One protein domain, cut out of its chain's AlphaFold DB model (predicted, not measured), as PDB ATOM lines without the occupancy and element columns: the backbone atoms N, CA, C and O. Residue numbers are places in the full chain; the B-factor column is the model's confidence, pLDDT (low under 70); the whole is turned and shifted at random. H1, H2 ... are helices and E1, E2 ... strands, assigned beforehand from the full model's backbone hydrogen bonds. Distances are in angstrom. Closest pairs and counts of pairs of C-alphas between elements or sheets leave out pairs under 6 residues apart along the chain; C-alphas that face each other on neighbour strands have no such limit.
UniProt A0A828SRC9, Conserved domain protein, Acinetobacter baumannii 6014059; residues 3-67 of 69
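Overview. This is residues 3 to 67 of the 69 residues of the protein "Conserved domain protein" of Acinetobacter baumannii 6014059 (UniProt A0A828SRC9). A small, strongly twisted antiparallel sheet, E2, E1, E3, has helix H1 packed over one face, in two layers. Unnamed residues 54 to 67 fold back past E2. The printed part has 65 residues, under half in named elements, ordered E1, E2, H1, E3: mixed class, compact, radius of gyration of the C-alphas 11.5 A, spans 39 by 19 by 18 A.

Arrangement. E1, residues 3 to 8, is antiparallel to E3, residues 46 to 53; N 5 and O 49 are 2.9 A apart. E1 and E2, residues 20 to 25, form a hairpin; N 4 and O 23 are 2.8 A apart. H1, residues 28 to 38, is on the sheet; its closest C-alphas to E3 are Glu 28 and Ala 48, 6.2 A. E2, H1, E3 make a split strand-helix-strand unit, E1 between its same-way strands, crossover right-handed. In H1, 4 of 7 O i to N i+4 and 7 of 8 O i to N i+3 pairs are within hydrogen-bond range.

Along the chain. E1, 16.7 A, begins at (234.763, 171.173, 214.877); E3, 20.3 A, ends at (230.888, 168.380, 212.251). E2 measures 15.7 A, H1 15.4 A.

Size, cuts and confidence. The farthest C-alphas, Phe 12 and Gly 57, are 39.2 A apart. The printed part has no cut; link E1 to E2 is long. pLDDT is under 70 at residues 11 to 17, 38 to 40 and 58 to 67.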
ATOM      1  N   ILE A   3     233.302 171.111 214.881       89.69
ATOM      2  CA  ILE A   3     234.763 171.173 214.877       89.69
ATOM      3  C   ILE A   3     235.159 172.567 214.397       89.69
ATOM      4  O   ILE A   3     234.841 172.943 213.266       89.69
ATOM      5  N   TYR A   4     235.859 173.311 215.245       90.12
ATOM      6  CA  TYR A   4     236.332 174.663 214.975       90.12
ATOM      7  C   TYR A   4     237.854 174.696 214.859       90.12
ATOM      8  O   TYR A   4     238.545 174.038 215.631       90.12
ATOM      9  N   LEU A   5     238.359 175.483 213.912       90.31
ATOM     10  CA  LEU A   5     239.720 176.007 213.922       90.31
ATOM     11  C   LEU A   5     239.676 177.364 214.626       90.31
ATOM     12  O   LEU A   5     238.938 178.245 214.193       90.31
ATOM     13  N   VAL A   6     240.424 177.508 215.711       88.19
ATOM     14  CA  VAL A   6     240.578 178.758 216.452       88.19
ATOM     15  C   VAL A   6     241.951 179.330 216.139       88.19
ATOM     16  O   VAL A   6     242.941 178.606 216.224       88.19
ATOM     17  N   GLU A   7     242.002 180.600 215.761       87.94
ATOM     18  CA  GLU A   7     243.216 181.297 215.325       87.94
ATOM     19  C   GLU A   7     243.336 182.627 216.065       87.94
ATOM     20  O   GLU A   7     242.335 183.335 216.238       87.94
ATOM     21  N   ASP A   8     244.556 182.968 216.480       84.44
ATOM     22  CA  ASP A   8     244.855 184.290 217.014       84.44
ATOM     23  C   ASP A   8     244.708 185.332 215.903       84.44
ATOM     24  O   ASP A   8     245.159 185.158 214.769       84.44
ATOM     25  N   THR A   9     244.061 186.437 216.238       84.56
ATOM     26  CA  THR A   9     243.916 187.606 215.368       84.56
ATOM     27  C   THR A   9     244.630 188.826 215.937       84.56
ATOM     28  O   THR A   9     244.593 189.902 215.326       84.56
ATOM     29  N   SER A  10     245.295 188.680 217.087       77.44
ATOM     30  CA  SER A  10     246.012 189.757 217.741       77.44
ATOM     31  C   SER A  10     247.206 190.227 216.889       77.44
ATOM     32  O   SER A  10     247.959 189.433 216.320       77.44
ATOM     33  N   PRO A  11     247.436 191.549 216.784       67.19
ATOM     34  CA  PRO A  11     248.627 192.081 216.126       67.19
ATOM     35  C   PRO A  11     249.886 192.016 217.014       67.19
ATOM     36  O   PRO A  11     250.975 192.340 216.538       67.19
ATOM     37  N   PHE A  12     249.754 191.654 218.299       62.06
ATOM     38  CA  PHE A  12     250.822 191.684 219.305       62.06
ATOM     39  C   PHE A  12     250.913 190.354 220.052       62.06
ATOM     40  O   PHE A  12     250.547 190.243 221.218       62.06
ATOM     41  N   ASN A  13     251.486 189.371 219.375       58.78
ATOM     42  CA  ASN A  13     251.672 188.017 219.869       58.78
ATOM     43  C   ASN A  13     252.899 187.940 220.809       58.78
ATOM     44  O   ASN A  13     253.984 187.485 220.445       58.78
ATOM     45  N   LEU A  14     252.788 188.554 221.995       57.22
ATOM     46  CA  LEU A  14     253.898 188.655 222.957       57.22
ATOM     47  C   LEU A  14     253.891 187.539 224.012       57.22
ATOM     48  O   LEU A  14     254.893 187.404 224.716       57.22
ATOM     49  N   TYR A  15     252.805 186.766 224.139       57.19
ATOM     50  CA  TYR A  15     252.640 185.769 225.208       57.19
ATOM     51  C   TYR A  15     251.769 184.548 224.855       57.19
ATOM     52  O   TYR A  15     251.452 183.772 225.762       57.19
ATOM     53  N   ASP A  16     251.414 184.325 223.588       60.59
ATOM     54  CA  ASP A  16     250.565 183.186 223.242       60.59
ATOM     55  C   ASP A  16     251.383 181.904 223.127       60.59
ATOM     56  O   ASP A  16     252.501 181.862 222.614       60.59
ATOM     57  N   THR A  17     250.839 180.825 223.689       62.69
ATOM     58  CA  THR A  17     251.490 179.511 223.622       62.69
ATOM     59  C   THR A  17     251.328 178.907 222.223       62.69
ATOM     60  O   THR A  17     252.171 178.103 221.815       62.69
ATOM     61  N   TYR A  18     250.261 179.298 221.507       70.19
ATOM     62  CA  TYR A  18     249.874 178.792 220.190       70.19
ATOM     63  C   TYR A  18     249.168 179.866 219.352       70.19
ATOM     64  O   TYR A  18     248.259 180.523 219.856       70.19
ATOM     65  N   ASP A  19     249.486 179.930 218.057       77.44
ATOM     66  CA  ASP A  19     248.797 180.806 217.091       77.44
ATOM     67  C   ASP A  19     247.438 180.247 216.655       77.44
ATOM     68  O   ASP A  19     246.559 180.976 216.205       77.44
ATOM     69  N   SER A  20     247.265 178.924 216.737       84.00
ATOM     70  CA  SER A  20     246.026 178.257 216.340       84.00
ATOM     71  C   SER A  20     245.852 176.878 216.977       84.00
ATOM     72  O   SER A  20     246.823 176.202 217.340       84.00
ATOM     73  N   PHE A  21     244.600 176.437 217.098       84.75
ATOM     74  CA  PHE A  21     244.239 175.085 217.523       84.75
ATOM     75  C   PHE A  21     242.910 174.627 216.919       84.75
ATOM     76  O   PHE A  21     242.056 175.428 216.555       84.75
ATOM     77  N   VAL A  22     242.703 173.313 216.853       87.06
ATOM     78  CA  VAL A  22     241.395 172.727 216.530       87.06
ATOM     79  C   VAL A  22     240.687 172.313 217.820       87.06
ATOM     80  O   VAL A  22     241.323 171.875 218.778       87.06
ATOM     81  N   ILE A  23     239.366 172.464 217.876       85.56
ATOM     82  CA  ILE A  23     238.553 172.021 219.010       85.56
ATOM     83  C   ILE A  23     237.200 171.490 218.555       85.56
ATOM     84  O   ILE A  23     236.621 171.974 217.587       85.56
ATOM     85  N   ALA A  24     236.693 170.489 219.272       87.88
ATOM     86  CA  ALA A  24     235.334 170.003 219.113       87.88
ATOM     87  C   ALA A  24     234.465 170.491 220.289       87.88
ATOM     88  O   ALA A  24     234.748 170.158 221.440       87.88
ATOM     89  N   CYS A  25     233.433 171.287 220.008       87.19
ATOM     90  CA  CYS A  25     232.497 171.856 220.991       87.19
ATOM     91  C   CYS A  25     231.126 172.113 220.348       87.19
ATOM     92  O   CYS A  25     230.945 171.861 219.156       87.19
ATOM     93  N   GLU A  26     230.114 172.536 221.104       88.88
ATOM     94  CA  GLU A  26     228.773 172.731 220.532       88.88
ATOM     95  C   GLU A  26     228.613 174.109 219.893       88.88
ATOM     96  O   GLU A  26     227.912 174.241 218.888       88.88
ATOM     97  N   THR A  27     229.294 175.128 220.418       91.44
ATOM     98  CA  THR A  27     229.152 176.505 219.932       91.44
ATOM     99  C   THR A  27     230.489 177.175 219.644       91.44
ATOM    100  O   THR A  27     231.537 176.783 220.156       91.44
ATOM    101  N   GLU A  28     230.440 178.226 218.827       92.19
ATOM    102  CA  GLU A  28     231.585 179.100 218.570       92.19
ATOM    103  C   GLU A  28     232.048 179.814 219.851       92.19
ATOM    104  O   GLU A  28     233.241 179.906 220.115       92.19
ATOM    105  N   GLU A  29     231.109 180.261 220.692       92.19
ATOM    106  CA  GLU A  29     231.408 180.906 221.977       92.19
ATOM    107  C   GLU A  29     232.200 179.975 222.906       92.19
ATOM    108  O   GLU A  29     233.176 180.392 223.532       92.19
ATOM    109  N   GLU A  30     231.834 178.690 222.949       90.12
ATOM    110  CA  GLU A  30     232.604 177.673 223.667       90.12
ATOM    111  C   GLU A  30     234.011 177.516 223.082       90.12
ATOM    112  O   GLU A  30     234.977 177.479 223.847       90.12
ATOM    113  N   ALA A  31     234.149 177.478 221.751       89.25
ATOM    114  CA  ALA A  31     235.451 177.389 221.086       89.25
ATOM    115  C   ALA A  31     236.366 178.558 221.483       89.25
ATOM    116  O   ALA A  31     237.520 178.343 221.858       89.25
ATOM    117  N   LYS A  32     235.833 179.786 221.469       88.94
ATOM    118  CA  LYS A  32     236.572 181.003 221.832       88.94
ATOM    119  C   LYS A  32     236.934 181.046 223.314       88.94
ATOM    120  O   LYS A  32     238.065 181.366 223.655       88.94
ATOM    121  N   LYS A  33     236.035 180.636 224.212       89.31
ATOM    122  CA  LYS A  33     236.326 180.537 225.657       89.31
ATOM    123  C   LYS A  33     237.464 179.558 225.965       89.31
ATOM    124  O   LYS A  33     238.179 179.696 226.959       89.31
ATOM    125  N   HIS A  34     237.640 178.543 225.126       85.19
ATOM    126  CA  HIS A  34     238.755 177.619 225.256       85.19
ATOM    127  C   HIS A  34     240.111 178.245 224.892       85.19
ATOM    128  O   HIS A  34     241.122 177.777 225.419       85.19
ATOM    129  N   ALA A  35     240.138 179.331 224.111       82.31
ATOM    130  CA  ALA A  35     241.357 180.087 223.831       82.31
ATOM    131  C   ALA A  35     241.983 180.647 225.126       82.31
ATOM    132  O   ALA A  35     243.167 180.412 225.390       82.31
ATOM    133  N   ASP A  36     241.148 181.229 226.002       78.56
ATOM    134  CA  ASP A  36     241.576 181.813 227.286       78.56
ATOM    135  C   ASP A  36     242.231 180.779 228.213       78.56
ATOM    136  O   ASP A  36     243.133 181.078 228.993       78.56
ATOM    137  N   THR A  37     241.727 179.543 228.173       74.81
ATOM    138  CA  THR A  37     242.089 178.500 229.144       74.81
ATOM    139  C   THR A  37     243.200 177.576 228.664       74.81
ATOM    140  O   THR A  37     243.897 177.005 229.502       74.81
ATOM    141  N   MET A  38     243.365 177.402 227.346       69.75
ATOM    142  CA  MET A  38     244.274 176.398 226.778       69.75
ATOM    143  C   MET A  38     245.459 176.974 226.000       69.75
ATOM    144  O   MET A  38     246.491 176.306 225.936       69.75
ATOM    145  N   SER A  39     245.341 178.172 225.415       66.44
ATOM    146  CA  SER A  39     246.373 178.739 224.527       66.44
ATOM    147  C   SER A  39     247.061 179.992 225.055       66.44
ATOM    148  O   SER A  39     248.080 180.389 224.498       66.44
ATOM    149  N   GLY A  40     246.534 180.619 226.110       69.81
ATOM    150  CA  GLY A  40     246.983 181.952 226.542       69.81
ATOM    151  C   GLY A  40     246.446 183.093 225.667       69.81
ATOM    152  O   GLY A  40     246.492 184.237 226.103       69.81
ATOM    153  N   MET A  41     245.861 182.746 224.517       80.06
ATOM    154  CA  MET A  41     245.145 183.620 223.594       80.06
ATOM    155  C   MET A  41     243.862 184.170 224.222       80.06
ATOM    156  O   MET A  41     243.068 183.421 224.791       80.06
ATOM    157  N   SER A  42     243.647 185.472 224.069       83.12
ATOM    158  CA  SER A  42     242.421 186.159 224.476       83.12
ATOM    159  C   SER A  42     241.235 185.717 223.613       83.12
ATOM    160  O   SER A  42     241.299 185.728 222.382       83.12
ATOM    161  N   SER A  43     240.114 185.368 224.243       86.56
ATOM    162  CA  SER A  43     238.868 185.050 223.541       86.56
ATOM    163  C   SER A  43     238.318 186.238 222.746       86.56
ATOM    164  O   SER A  43     237.647 186.030 221.735       86.56
ATOM    165  N   ASP A  44     238.644 187.476 223.117       87.00
ATOM    166  CA  ASP A  44     238.282 188.665 222.336       87.00
ATOM    167  C   ASP A  44     239.159 188.834 221.086       87.00
ATOM    168  O   ASP A  44     238.681 189.345 220.071       87.00
ATOM    169  N   ASP A  45     240.393 188.326 221.121       86.06
ATOM    170  CA  ASP A  45     241.391 188.473 220.058       86.06
ATOM    171  C   ASP A  45     241.547 187.204 219.206       86.06
ATOM    172  O   ASP A  45     242.539 187.046 218.502       86.06
ATOM    173  N   CYS A  46     240.549 186.319 219.194       87.25
ATOM    174  CA  CYS A  46     240.561 185.111 218.372       87.25
ATOM    175  C   CYS A  46     239.361 184.994 217.426       87.25
ATOM    176  O   CYS A  46     238.247 185.464 217.703       87.25
ATOM    177  N   ALA A  47     239.585 184.303 216.310       90.88
ATOM    178  CA  ALA A  47     238.551 183.882 215.375       90.88
ATOM    179  C   ALA A  47     238.324 182.373 215.488       90.88
ATOM    180  O   ALA A  47     239.280 181.612 215.586       90.88
ATOM    181  N   ALA A  48     237.064 181.937 215.440       92.06
ATOM    182  CA  ALA A  48     236.697 180.524 215.428       92.06
ATOM    183  C   ALA A  48     235.943 180.191 214.134       92.06
ATOM    184  O   ALA A  48     234.811 180.617 213.917       92.06
ATOM    185  N   THR A  49     236.569 179.400 213.268       94.00
ATOM    186  CA  THR A  49     236.023 178.993 211.970       94.00
ATOM    187  C   THR A  49     235.487 177.572 212.055       94.00
ATOM    188  O   THR A  49     236.225 176.646 212.388       94.00
ATOM    189  N   LEU A  50     234.211 177.362 211.723       92.75
ATOM    190  CA  LEU A  50     233.635 176.018 211.617       92.75
ATOM    191  C   LEU A  50     234.275 175.271 210.436       92.75
ATOM    192  O   LEU A  50     234.060 175.638 209.281       92.75
ATOM    193  N   ILE A  51     235.019 174.204 210.719       92.31
ATOM    194  CA  ILE A  51     235.709 173.387 209.705       92.31
ATOM    195  C   ILE A  51     235.071 172.010 209.502       92.31
ATOM    196  O   ILE A  51     235.411 171.301 208.556       92.31
ATOM    197  N   GLY A  52     234.133 171.617 210.365       89.94
ATOM    198  CA  GLY A  52     233.402 170.368 210.199       89.94
ATOM    199  C   GLY A  52     232.435 170.066 211.332       89.94
ATOM    200  O   GLY A  52     232.301 170.819 212.293       89.94
ATOM    201  N   THR A  53     231.767 168.927 211.219       89.06
ATOM    202  CA  THR A  53     230.888 168.380 212.251       89.06
ATOM    203  C   THR A  53     231.338 166.966 212.585       89.06
ATOM    204  O   THR A  53     231.704 166.187 211.702       89.06
ATOM    205  N   ALA A  54     231.364 166.639 213.875       83.31
ATOM    206  CA  ALA A  54     231.695 165.291 214.309       83.31
ATOM    207  C   ALA A  54     230.525 164.339 214.023       83.31
ATOM    208  O   ALA A  54     229.357 164.737 214.050       83.31
ATOM    209  N   LEU A  55     230.840 163.065 213.779       81.94
ATOM    210  CA  LEU A  55     229.825 162.018 213.706       81.94
ATOM    211  C   LEU A  55     229.144 161.832 215.069       81.94
ATOM    212  O   LEU A  55     229.737 162.069 216.125       81.94
ATOM    213  N   GLU A  56     227.898 161.370 215.035       80.00
ATOM    214  CA  GLU A  56     227.137 161.051 216.240       80.00
ATOM    215  C   GLU A  56     227.878 160.004 217.093       80.00
ATOM    216  O   GLU A  56     228.377 159.002 216.579       80.00
ATOM    217  N   GLY A  57     227.973 160.250 218.403       74.94
ATOM    218  CA  GLY A  57     228.646 159.356 219.352       74.94
ATOM    219  C   GLY A  57     230.142 159.615 219.573       74.94
ATOM    220  O   GLY A  57     230.755 158.913 220.376       74.94
ATOM    221  N   VAL A  58     230.740 160.618 218.923       69.06
ATOM    222  CA  VAL A  58     232.116 161.059 219.215       69.06
ATOM    223  C   VAL A  58     232.129 161.973 220.449       69.06
ATOM    224  O   VAL A  58     231.385 162.951 220.499       69.06
ATOM    225  N   SER A  59     232.989 161.682 221.435       66.44
ATOM    226  CA  SER A  59     233.287 162.585 222.556       66.44
ATOM    227  C   SER A  59     234.798 162.780 222.715       66.44
ATOM    228  O   SER A  59     235.566 161.821 222.641       66.44
ATOM    229  N   GLY A  60     235.235 164.026 222.918       61.88
ATOM    230  CA  GLY A  60     236.636 164.355 223.198       61.88
ATOM    231  C   GLY A  60     237.254 165.414 222.282       61.88
ATOM    232  O   GLY A  60     236.695 165.792 221.256       61.88
ATOM    233  N   VAL A  61     238.420 165.902 222.709       66.00
ATOM    234  CA  VAL A  61     239.143 167.072 222.181       66.00
ATOM    235  C   VAL A  61     240.130 166.659 221.080       66.00
ATOM    236  O   VAL A  61     240.924 165.743 221.294       66.00
ATOM    237  N   LEU A  62     240.136 167.354 219.933       56.50
ATOM    238  CA  LEU A  62     241.148 167.174 218.881       56.50
ATOM    239  C   LEU A  62     242.164 168.321 218.891       56.50
ATOM    240  O   LEU A  62     241.977 169.312 218.203       56.50
ATOM    241  N   LEU A  63     243.254 168.161 219.642       65.94
ATOM    242  CA  LEU A  63     244.329 169.149 219.743       65.94
ATOM    243  C   LEU A  63     245.366 168.935 218.622       65.94
ATOM    244  O   LEU A  63     246.268 168.107 218.747       65.94
ATOM    245  N   ALA A  64     245.248 169.676 217.523       62.69
ATOM    246  CA  ALA A  64     246.366 169.922 216.615       62.69
ATOM    247  C   ALA A  64     246.800 171.372 216.830       62.69
ATOM    248  O   ALA A  64     246.095 172.291 216.428       62.69
ATOM    249  N   SER A  65     247.902 171.554 217.553       58.00
ATOM    250  CA  SER A  65     248.529 172.856 217.769       58.00
ATOM    251  C   SER A  65     249.672 173.014 216.771       58.00
ATOM    252  O   SER A  65     250.509 172.115 216.629       58.00
ATOM    253  N   PHE A  66     249.688 174.148 216.078       60.75
ATOM    254  CA  PHE A  66     250.763 174.534 215.179       60.75
ATOM    255  C   PHE A  66     251.373 175.826 215.719       60.75
ATOM    256  O   PHE A  66     250.725 176.865 215.698       60.75
ATOM    257  N   ASN A  67     252.621 175.763 216.188       58.53
ATOM    258  CA  ASN A  67     253.466 176.953 216.205       58.53
ATOM    259  C   ASN A  67     254.009 177.105 214.786       58.53
ATOM    260  O   ASN A  67     254.890 176.341 214.375       58.53
TER     261      ASN A  67